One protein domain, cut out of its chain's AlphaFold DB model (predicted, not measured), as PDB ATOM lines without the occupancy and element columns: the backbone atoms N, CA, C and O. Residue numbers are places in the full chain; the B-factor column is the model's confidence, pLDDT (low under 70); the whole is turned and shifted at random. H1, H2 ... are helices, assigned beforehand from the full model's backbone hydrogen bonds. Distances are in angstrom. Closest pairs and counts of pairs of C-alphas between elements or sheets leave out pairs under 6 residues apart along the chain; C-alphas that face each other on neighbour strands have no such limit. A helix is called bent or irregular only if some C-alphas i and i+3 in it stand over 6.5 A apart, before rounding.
ATOM      1  N   ASN A  30     -24.115 -29.185  12.178       85.31
ATOM      2  CA  ASN A  30     -24.304 -28.023  11.311       85.31
ATOM      3  C   ASN A  30     -23.420 -28.104  10.048       85.31
ATOM      4  O   ASN A  30     -22.475 -28.900   9.958       85.31
ATOM      5  N   HIS A  31     -23.712 -27.246   9.068       89.00
ATOM      6  CA  HIS A  31     -23.006 -27.198   7.785       89.00
ATOM      7  C   HIS A  31     -21.502 -26.954   7.941       89.00
ATOM      8  O   HIS A  31     -20.697 -27.564   7.227       89.00
ATOM      9  N   GLN A  32     -21.084 -26.144   8.917       88.44
ATOM     10  CA  GLN A  32     -19.669 -25.898   9.178       88.44
ATOM     11  C   GLN A  32     -18.953 -27.167   9.661       88.44
ATOM     12  O   GLN A  32     -17.882 -27.489   9.141       88.44
ATOM     13  N   THR A  33     -19.529 -27.914  10.608       90.75
ATOM     14  CA  THR A  33     -18.942 -29.161  11.122       90.75
ATOM     15  C   THR A  33     -18.867 -30.232  10.037       90.75
ATOM     16  O   THR A  33     -17.838 -30.899   9.902       90.75
ATOM     17  N   ILE A  34     -19.917 -30.378   9.220       91.56
ATOM     18  CA  ILE A  34     -19.912 -31.305   8.077       91.56
ATOM     19  C   ILE A  34     -18.806 -30.918   7.086       91.56
ATOM     20  O   ILE A  34     -18.039 -31.777   6.645       91.56
ATOM     21  N   THR A  35     -18.685 -29.624   6.774       94.44
ATOM     22  CA  THR A  35     -17.665 -29.086   5.863       94.44
ATOM     23  C   THR A  35     -16.248 -29.369   6.355       94.44
ATOM     24  O   THR A  35     -15.426 -29.885   5.599       94.44
ATOM     25  N   GLU A  36     -15.945 -29.083   7.621       95.31
ATOM     26  CA  GLU A  36     -14.619 -29.340   8.191       95.31
ATOM     27  C   GLU A  36     -14.269 -30.825   8.169       95.31
ATOM     28  O   GLU A  36     -13.198 -31.193   7.682       95.31
ATOM     29  N   ARG A  37     -15.182 -31.693   8.619       95.12
ATOM     30  CA  ARG A  37     -14.950 -33.142   8.600       95.12
ATOM     31  C   ARG A  37     -14.680 -33.650   7.192       95.12
ATOM     32  O   ARG A  37     -13.765 -34.449   7.003       95.12
ATOM     33  N   ALA A  38     -15.426 -33.166   6.200       94.38
ATOM     34  CA  ALA A  38     -15.207 -33.527   4.804       94.38
ATOM     35  C   ALA A  38     -13.831 -33.070   4.300       94.38
ATOM     36  O   ALA A  38     -13.103 -33.869   3.708       94.38
ATOM     37  N   LEU A  39     -13.433 -31.824   4.578       96.88
ATOM     38  CA  LEU A  39     -12.122 -31.301   4.186       96.88
ATOM     39  C   LEU A  39     -10.975 -32.085   4.836       96.88
ATOM     40  O   LEU A  39     -10.002 -32.423   4.158       96.88
ATOM     41  N   LEU A  40     -11.090 -32.411   6.123       97.81
ATOM     42  CA  LEU A  40     -10.084 -33.186   6.850       97.81
ATOM     43  C   LEU A  40     -10.000 -34.628   6.340       97.81
ATOM     44  O   LEU A  40      -8.900 -35.115   6.089       97.81
ATOM     45  N   ASN A  41     -11.144 -35.282   6.118       96.75
ATOM     46  CA  ASN A  41     -11.201 -36.639   5.575       96.75
ATOM     47  C   ASN A  41     -10.589 -36.715   4.174       96.75
ATOM     48  O   ASN A  41      -9.734 -37.566   3.928       96.75
ATOM     49  N   VAL A  42     -10.975 -35.815   3.261       96.62
ATOM     50  CA  VAL A  42     -10.419 -35.793   1.899       96.62
ATOM     51  C   VAL A  42      -8.923 -35.488   1.933       96.62
ATOM     52  O   VAL A  42      -8.158 -36.164   1.251       96.62
ATOM     53  N   THR A  43      -8.478 -34.539   2.764       96.88
ATOM     54  CA  THR A  43      -7.044 -34.233   2.897       96.88
ATOM     55  C   THR A  43      -6.261 -35.445   3.404       96.88
ATOM     56  O   THR A  43      -5.216 -35.760   2.843       96.88
ATOM     57  N   ALA A  44      -6.778 -36.180   4.396       96.94
ATOM     58  CA  ALA A  44      -6.146 -37.406   4.888       96.94
ATOM     59  C   ALA A  44      -5.987 -38.457   3.777       96.94
ATOM     60  O   ALA A  44      -4.917 -39.044   3.627       96.94
ATOM     61  N   GLN A  45      -7.032 -38.665   2.967       97.44
ATOM     62  CA  GLN A  45      -6.987 -39.605   1.842       97.44
ATOM     63  C   GLN A  45      -6.002 -39.164   0.755       97.44
ATOM     64  O   GLN A  45      -5.279 -39.998   0.216       97.44
ATOM     65  N   VAL A  46      -5.923 -37.862   0.461       96.12
ATOM     66  CA  VAL A  46      -4.936 -37.316  -0.483       96.12
ATOM     67  C   VAL A  46      -3.515 -37.524   0.040       96.12
ATOM     68  O   VAL A  46      -2.666 -38.001  -0.705       96.12
ATOM     69  N   CYS A  47      -3.252 -37.239   1.316       96.81
ATOM     70  CA  CYS A  47      -1.930 -37.458   1.905       96.81
ATOM     71  C   CYS A  47      -1.534 -38.936   1.908       96.81
ATOM     72  O   CYS A  47      -0.394 -39.258   1.580       96.81
ATOM     73  N   ARG A  48      -2.483 -39.840   2.183       97.50
ATOM     74  CA  ARG A  48      -2.277 -41.282   2.020       97.50
ATOM     75  C   ARG A  48      -1.909 -41.642   0.585       97.50
ATOM     76  O   ARG A  48      -0.944 -42.367   0.377       97.50
ATOM     77  N   ALA A  49      -2.667 -41.155  -0.394       96.56
ATOM     78  CA  ALA A  49      -2.411 -41.452  -1.800       96.56
ATOM     79  C   ALA A  49      -1.025 -40.959  -2.250       96.56
ATOM     80  O   ALA A  49      -0.330 -41.678  -2.962       96.56
ATOM     81  N   LEU A  50      -0.606 -39.771  -1.798       96.06
ATOM     82  CA  LEU A  50       0.721 -39.219  -2.083       96.06
ATOM     83  C   LEU A  50       1.841 -40.036  -1.432       96.06
ATOM     84  O   LEU A  50       2.792 -40.395  -2.116       96.06
ATOM     85  N   ALA A  51       1.708 -40.383  -0.149       96.25
ATOM     86  CA  ALA A  51       2.692 -41.211   0.547       96.25
ATOM     87  C   ALA A  51       2.885 -42.567  -0.152       96.25
ATOM     88  O   ALA A  51       4.014 -42.941  -0.462       96.25
ATOM     89  N   LEU A  52       1.787 -43.248  -0.502       96.44
ATOM     90  CA  LEU A  52       1.839 -44.531  -1.211       96.44
ATOM     91  C   LEU A  52       2.476 -44.405  -2.603       96.44
ATOM     92  O   LEU A  52       3.252 -45.271  -2.999       96.44
ATOM     93  N   ALA A  53       2.190 -43.324  -3.337       96.00
ATOM     94  CA  ALA A  53       2.811 -43.064  -4.638       96.00
ATOM     95  C   ALA A  53       4.328 -42.801  -4.539       96.00
ATOM     96  O   ALA A  53       5.059 -43.029  -5.501       96.00
ATOM     97  N   GLU A  54       4.803 -42.350  -3.378       95.75
ATOM     98  CA  GLU A  54       6.221 -42.156  -3.054       95.75
ATOM     99  C   GLU A  54       6.871 -43.401  -2.422       95.75
ATOM    100  O   GLU A  54       8.041 -43.351  -2.046       95.75
ATOM    101  N   GLY A  55       6.141 -44.515  -2.290       96.06
ATOM    102  CA  GLY A  55       6.638 -45.736  -1.646       96.06
ATOM    103  C   GLY A  55       6.776 -45.627  -0.126       96.06
ATOM    104  O   GLY A  55       7.543 -46.376   0.474       96.06
ATOM    105  N   ARG A  56       6.064 -44.683   0.501       95.75
ATOM    106  CA  ARG A  56       6.025 -44.487   1.953       95.75
ATOM    107  C   ARG A  56       4.719 -45.020   2.533       95.75
ATOM    108  O   ARG A  56       3.656 -44.908   1.920       95.75
ATOM    109  N   ASP A  57       4.791 -45.520   3.759       95.25
ATOM    110  CA  ASP A  57       3.599 -45.855   4.531       95.25
ATOM    111  C   ASP A  57       2.858 -44.594   4.996       95.25
ATOM    112  O   ASP A  57       3.436 -43.515   5.148       95.25
ATOM    113  N   PHE A  58       1.557 -44.738   5.253       96.88
ATOM    114  CA  PHE A  58       0.724 -43.676   5.807       96.88
ATOM    115  C   PHE A  58      -0.130 -44.199   6.957       96.88
ATOM    116  O   PHE A  58      -0.972 -45.080   6.771       96.88
ATOM    117  N   THR A  59       0.023 -43.580   8.124       96.31
ATOM    118  CA  THR A  59      -0.777 -43.886   9.311       96.31
ATOM    119  C   THR A  59      -1.811 -42.793   9.527       96.31
ATOM    120  O   THR A  59      -1.469 -41.628   9.745       96.31
ATOM    121  N   PHE A  60      -3.092 -43.163   9.496       96.38
ATOM    122  CA  PHE A  60      -4.163 -42.239   9.856       96.38
ATOM    123  C   PHE A  60      -4.046 -41.829  11.334       96.38
ATOM    124  O   PHE A  60      -3.784 -42.683  12.183       96.38
ATOM    125  N   PRO A  61      -4.261 -40.544  11.674       96.12
ATOM    126  CA  PRO A  61      -4.328 -40.130  13.068       96.12
ATOM    127  C   PRO A  61      -5.606 -40.659  13.737       96.12
ATOM    128  O   PRO A  61      -6.538 -41.109  13.072       96.12
ATOM    129  N   ALA A  62      -5.669 -40.575  15.066       94.94
ATOM    130  CA  ALA A  62      -6.890 -40.893  15.799       94.94
ATOM    131  C   ALA A  62      -8.045 -39.955  15.395       94.94
ATOM    132  O   ALA A  62      -7.838 -38.763  15.154       94.94
ATOM    133  N   GLN A  63      -9.256 -40.507  15.326       92.94
ATOM    134  CA  GLN A  63     -10.488 -39.749  15.103       92.94
ATOM    135  C   GLN A  63     -11.009 -39.151  16.427       92.94
ATOM    136  O   GLN A  63     -10.790 -39.756  17.478       92.94
ATOM    137  N   PRO A  64     -11.737 -38.017  16.398       92.88
ATOM    138  CA  PRO A  64     -12.036 -37.198  15.224       92.88
ATOM    139  C   PRO A  64     -10.799 -36.451  14.708       92.88
ATOM    140  O   PRO A  64      -9.975 -35.964  15.481       92.88
ATOM    141  N   PHE A  65     -10.671 -36.342  13.384       96.31
ATOM    142  CA  PHE A  65      -9.577 -35.588  12.776       96.31
ATOM    143  C   PHE A  65      -9.605 -34.108  13.171       96.31
ATOM    144  O   PHE A  65     -10.656 -33.477  13.254       96.31
ATOM    145  N   THR A  66      -8.411 -33.536  13.325       97.06
ATOM    146  CA  THR A  66      -8.174 -32.090  13.460       97.06
ATOM    147  C   THR A  66      -7.181 -31.618  12.404       97.06
ATOM    148  O   THR A  66      -6.303 -32.384  11.992       97.06
ATOM    149  N   ALA A  67      -7.227 -30.337  12.028       97.44
ATOM    150  CA  ALA A  67      -6.267 -29.756  11.084       97.44
ATOM    151  C   ALA A  67      -4.802 -29.998  11.496       97.44
ATOM    152  O   ALA A  67      -3.959 -30.290  10.650       97.44
ATOM    153  N   LYS A  68      -4.498 -29.944  12.802       97.75
ATOM    154  CA  LYS A  68      -3.158 -30.219  13.343       97.75
ATOM    155  C   LYS A  68      -2.764 -31.688  13.182       97.75
ATOM    156  O   LYS A  68      -1.649 -31.971  12.747       97.75
ATOM    157  N   SER A  69      -3.666 -32.614  13.518       98.00
ATOM    158  CA  SER A  69      -3.411 -34.054  13.379       98.00
ATOM    159  C   SER A  69      -3.205 -34.464  11.918       98.00
ATOM    160  O   SER A  69      -2.268 -35.203  11.628       98.00
ATOM    161  N   ILE A  70      -4.003 -33.912  10.996       98.06
ATOM    162  CA  ILE A  70      -3.873 -34.160   9.560       98.06
ATOM    163  C   ILE A  70      -2.573 -33.567   9.031       98.06
ATOM    164  O   ILE A  70      -1.814 -34.281   8.391       98.06
ATOM    165  N   ALA A  71      -2.244 -32.312   9.360       97.62
ATOM    166  CA  ALA A  71      -0.979 -31.708   8.940       97.62
ATOM    167  C   ALA A  71       0.241 -32.527   9.400       97.62
ATOM    168  O   ALA A  71       1.210 -32.650   8.656       97.62
ATOM    169  N   LYS A  72       0.190 -33.119  10.603       97.38
ATOM    170  CA  LYS A  72       1.228 -34.037  11.092       97.38
ATOM    171  C   LYS A  72       1.252 -35.355  10.308       97.38
ATOM    172  O   LYS A  72       2.330 -35.775   9.910       97.38
ATOM    173  N   ALA A  73       0.100 -35.988  10.081       96.62
ATOM    174  CA  ALA A  73       0.009 -37.245   9.329       96.62
ATOM    175  C   ALA A  73       0.447 -37.088   7.862       96.62
ATOM    176  O   ALA A  73       1.032 -37.995   7.287       96.62
ATOM    177  N   CYS A  74       0.229 -35.910   7.279       96.50
ATOM    178  CA  CYS A  74       0.710 -35.529   5.953       96.50
ATOM    179  C   CYS A  74       2.213 -35.191   5.904       96.50
ATOM    180  O   CYS A  74       2.662 -34.646   4.900       96.50
ATOM    181  N   ASP A  75       2.968 -35.431   6.985       95.56
ATOM    182  CA  ASP A  75       4.390 -35.079   7.116       95.56
ATOM    183  C   ASP A  75       4.682 -33.588   6.834       95.56
ATOM    184  O   ASP A  75       5.733 -33.180   6.347       95.56
ATOM    185  N   ALA A  76       3.706 -32.729   7.143       95.81
ATOM    186  CA  ALA A  76       3.757 -31.295   6.882       95.81
ATOM    187  C   ALA A  76       3.290 -30.481   8.102       95.81
ATOM    188  O   ALA A  76       2.445 -29.591   7.962       95.81
ATOM    189  N   PRO A  77       3.829 -30.701   9.318       96.44
ATOM    190  CA  PRO A  77       3.323 -30.065  10.540       96.44
ATOM    191  C   PRO A  77       3.375 -28.529  10.485       96.44
ATOM    192  O   PRO A  77       2.497 -27.856  11.022       96.44
ATOM    193  N   LYS A  78       4.354 -27.956   9.770       96.44
ATOM    194  CA  LYS A  78       4.471 -26.502   9.562       96.44
ATOM    195  C   LYS A  78       3.357 -25.924   8.681       96.44
ATOM    196  O   LYS A  78       3.124 -24.720   8.741       96.44
ATOM    197  N   SER A  79       2.671 -26.745   7.880       95.00
ATOM    198  CA  SER A  79       1.562 -26.307   7.018       95.00
ATOM    199  C   SER A  79       0.292 -25.977   7.808       95.00
ATOM    200  O   SER A  79      -0.539 -25.213   7.320       95.00
ATOM    201  N   TYR A  80       0.172 -26.462   9.053       96.44
ATOM    202  CA  TYR A  80      -0.969 -26.212   9.943       96.44
ATOM    203  C   TYR A  80      -1.361 -24.727  10.021       96.44
ATOM    204  O   TYR A  80      -2.546 -24.405   9.918       96.44
ATOM    205  N   LYS A  81      -0.370 -23.824  10.109       96.38
ATOM    206  CA  LYS A  81      -0.581 -22.365  10.204       96.38
ATOM    207  C   LYS A  81      -1.323 -21.758   9.010       96.38
ATOM    208  O   LYS A  81      -1.862 -20.668   9.128       96.38
ATOM    209  N   PHE A  82      -1.339 -22.446   7.870       95.50
ATOM    210  CA  PHE A  82      -2.103 -22.055   6.686       95.50
ATOM    211  C   PHE A  82      -3.309 -22.963   6.465       95.50
ATOM    212  O   PHE A  82      -4.343 -22.509   5.984       95.50
ATOM    213  N   PHE A  83      -3.194 -24.246   6.801       96.56
ATOM    214  CA  PHE A  83      -4.250 -25.219   6.567       96.56
ATOM    215  C   PHE A  83      -5.513 -24.904   7.372       96.56
ATOM    216  O   PHE A  83      -6.591 -24.821   6.785       96.56
ATOM    217  N   LEU A  84      -5.376 -24.636   8.676       97.69
ATOM    218  CA  LEU A  84      -6.523 -24.306   9.524       97.69
ATOM    219  C   LEU A  84      -7.241 -23.024   9.053       97.69
ATOM    220  O   LEU A  84      -8.441 -23.107   8.795       97.69
ATOM    221  N   PRO A  85      -6.564 -21.874   8.833       98.31
ATOM    222  CA  PRO A  85      -7.234 -20.685   8.300       98.31
ATOM    223  C   PRO A  85      -7.955 -20.910   6.967       98.31
ATOM    224  O   PRO A  85      -9.006 -20.324   6.731       98.31
ATOM    225  N   ASN A  86      -7.430 -21.776   6.096       98.00
ATOM    226  CA  ASN A  86      -8.084 -22.095   4.828       98.00
ATOM    227  C   ASN A  86      -9.354 -22.944   5.003       98.00
ATOM    228  O   ASN A  86     -10.306 -22.736   4.253       98.00
ATOM    229  N   ILE A  87      -9.386 -23.866   5.974       97.88
ATOM    230  CA  ILE A  87     -10.611 -24.596   6.348       97.88
ATOM    231  C   ILE A  87     -11.651 -23.614   6.888       97.88
ATOM    232  O   ILE A  87     -12.773 -23.581   6.384       97.88
ATOM    233  N   LEU A  88     -11.247 -22.771   7.845       97.38
ATOM    234  CA  LEU A  88     -12.121 -21.763   8.445       97.38
ATOM    235  C   LEU A  88     -12.684 -20.820   7.378       97.38
ATOM    236  O   LEU A  88     -13.874 -20.534   7.378       97.38
ATOM    237  N   PHE A  89     -11.867 -20.402   6.409       98.25
ATOM    238  CA  PHE A  89     -12.323 -19.564   5.301       98.25
ATOM    239  C   PHE A  89     -13.405 -20.247   4.449       98.25
ATOM    240  O   PHE A  89     -14.398 -19.610   4.100       98.25
ATOM    241  N   ILE A  90     -13.250 -21.538   4.128       98.38
ATOM    242  CA  ILE A  90     -14.276 -22.294   3.389       98.38
ATOM    243  C   ILE A  90     -15.564 -22.387   4.218       98.38
ATOM    244  O   ILE A  90     -16.636 -22.134   3.674       98.38
ATOM    245  N   GLN A  91     -15.472 -22.678   5.522       95.69
ATOM    246  CA  GLN A  91     -16.631 -22.692   6.427       95.69
ATOM    247  C   GLN A  91     -17.316 -21.321   6.506       95.69
ATOM    248  O   GLN A  91     -18.541 -21.245   6.479       95.69
ATOM    249  N   SER A  92     -16.551 -20.228   6.555       95.06
ATOM    250  CA  SER A  92     -17.108 -18.874   6.551       95.06
ATOM    251  C   SER A  92     -17.808 -18.545   5.237       95.06
ATOM    252  O   SER A  92     -18.847 -17.899   5.261       95.06
ATOM    253  N   MET A  93     -17.268 -18.963   4.087       96.56
ATOM    254  CA  MET A  93     -17.914 -18.723   2.787       96.56
ATOM    255  C   MET A  93     -19.138 -19.612   2.566       96.56
ATOM    256  O   MET A  93     -20.084 -19.177   1.914       96.56
ATOM    257  N   ASN A  94     -19.135 -20.814   3.142       94.12
ATOM    258  CA  ASN A  94     -20.312 -21.663   3.261       94.12
ATOM    259  C   ASN A  94     -21.406 -20.932   4.056       94.12
ATOM    260  O   ASN A  94     -22.376 -20.495   3.452       94.12
ATOM    261  N   ALA A  95     -21.165 -20.614   5.330       89.94
ATOM    262  CA  ALA A  95     -22.140 -19.928   6.182       89.94
ATOM    263  C   ALA A  95     -22.575 -18.545   5.653       89.94
ATOM    264  O   ALA A  95     -23.731 -18.155   5.763       89.94
ATOM    265  N   ALA A  96     -21.669 -17.778   5.033       91.31
ATOM    266  CA  ALA A  96     -22.010 -16.478   4.455       91.31
ATOM    267  C   ALA A  96     -22.980 -16.576   3.265       91.31
ATOM    268  O   ALA A  96     -23.531 -15.552   2.857       91.31
ATOM    269  N   THR A  97     -23.166 -17.766   2.681       91.12
ATOM    270  CA  THR A  97     -24.124 -17.981   1.592       91.12
ATOM    271  C   THR A  97     -25.554 -17.769   2.076       91.12
ATOM    272  O   THR A  97     -26.285 -17.077   1.372       91.12
ATOM    273  N   ASP A  98     -25.906 -18.196   3.296       83.38
ATOM    274  CA  ASP A  98     -27.214 -17.906   3.906       83.38
ATOM    275  C   ASP A  98     -27.539 -16.418   3.911       83.38
ATOM    276  O   ASP A  98     -28.601 -16.007   3.459       83.38
ATOM    277  N   LEU A  99     -26.605 -15.574   4.350       83.81
ATOM    278  CA  LEU A  99     -26.851 -14.135   4.397       83.81
ATOM    279  C   LEU A  99     -26.841 -13.505   2.996       83.81
ATOM    280  O   LEU A  99     -27.690 -12.680   2.667       83.81
ATOM    281  N   ARG A 100     -25.866 -13.871   2.156       89.69
ATOM    282  CA  ARG A 100     -25.677 -13.261   0.824       89.69
ATOM    283  C   ARG A 100     -26.753 -13.662  -0.178       89.69
ATOM    284  O   ARG A 100     -26.940 -12.958  -1.170       89.69
ATOM    285  N   ARG A 101     -27.389 -14.814   0.034       90.81
ATOM    286  CA  ARG A 101     -28.360 -15.436  -0.874       90.81
ATOM    287  C   ARG A 101     -29.683 -15.754  -0.183       90.81
ATOM    288  O   ARG A 101     -30.479 -16.476  -0.761       90.81
ATOM    289  N   LEU A 102     -29.952 -15.110   0.954       83.12
ATOM    290  CA  LEU A 102     -31.103 -15.341   1.835       83.12
ATOM    291  C   LEU A 102     -32.447 -15.528   1.117       83.12
ATOM    292  O   LEU A 102     -33.244 -16.374   1.505       83.12
TER     293      LEU A 102
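AT A GLANCE: This is residues 30 to 102 of the 236 residues of an uncharacterized protein of Oryzias latipes (UniProt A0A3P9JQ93). What shape do these atoms make? Two long helices, H1 and H3, run opposite ways and make a narrow V, close together where residues 31 to 39 of H1 meet residues 87 to 95 of H3, and the short helix H2 sits in the mouth of the V between them. After H1 the long link of residues 54 to 66 folds back to H2, and residues 96 to 102 stick out free beyond the closed end of the V. What is it made of? The printed part has 73 residues with three named helices, H1, H2 and H3 in that order, and no named strand: its class is all helix. How spread out is it? It is only just loose, close to compact, with a radius of gyration of the C-alphas of 13.9 A, and it spans 48 by 21 by 20 A.

IN THESE COORDINATES: Where is the first helix? H1 is residues 31 to 53, from C-alpha 31 at (-23.006, -27.198, 7.785), and is 32.8 A long. What follows it? H2 is residues 67 to 73, with C-alpha 67 at (-6.267, -29.756, 11.084). Where is the last helix? H3, residues 77 to 100, is 34.9 A long and ends with C-alpha 100 at (-25.677, -13.261, 0.824). It is only just irregular, C-alphas 78 and 81 being 6.6 A apart, and has a kink of 26 degrees near residue 94.

HOW THE PARTS SIT: How do the long helices stand? H1 touches H3 with residues 31 to 39 alone, at a tilt of 37 degrees, only just steep, opposite ways; their closest C-alphas are those of Gln 32 and Gln 91, 5.2 A apart. How does H2 stand to them? It touches residues 40 to 47 of H1 alone, at a shallow tilt of 14 degrees, the same way, the closest C-alphas being those of Ala 44 and Ile 70 at 6.1 A. H2 and H3 form a helical hairpin at a steep tilt of 38 degrees, with the C-alphas of Ala 71 and Pro 77 closest at 4.9 A. What do the N and O atoms show? In H1 and H2 every O i to N i+4 pair is within hydrogen-bond range; in H3 15 of 20 are.

THE WHOLE: How large is it? The C-alphas of Gly 55 and Leu 102, the two farthest apart, are 48.6 A apart, and the outline is a rod. How are the helices linked? The link from H1 to H2 is long, with 13 residues, and that from H2 to H3 is tight, with 3; the printed part has no cut. How confident is the model? The mean pLDDT of the printed part is 95.0, and no printed residue is under 70.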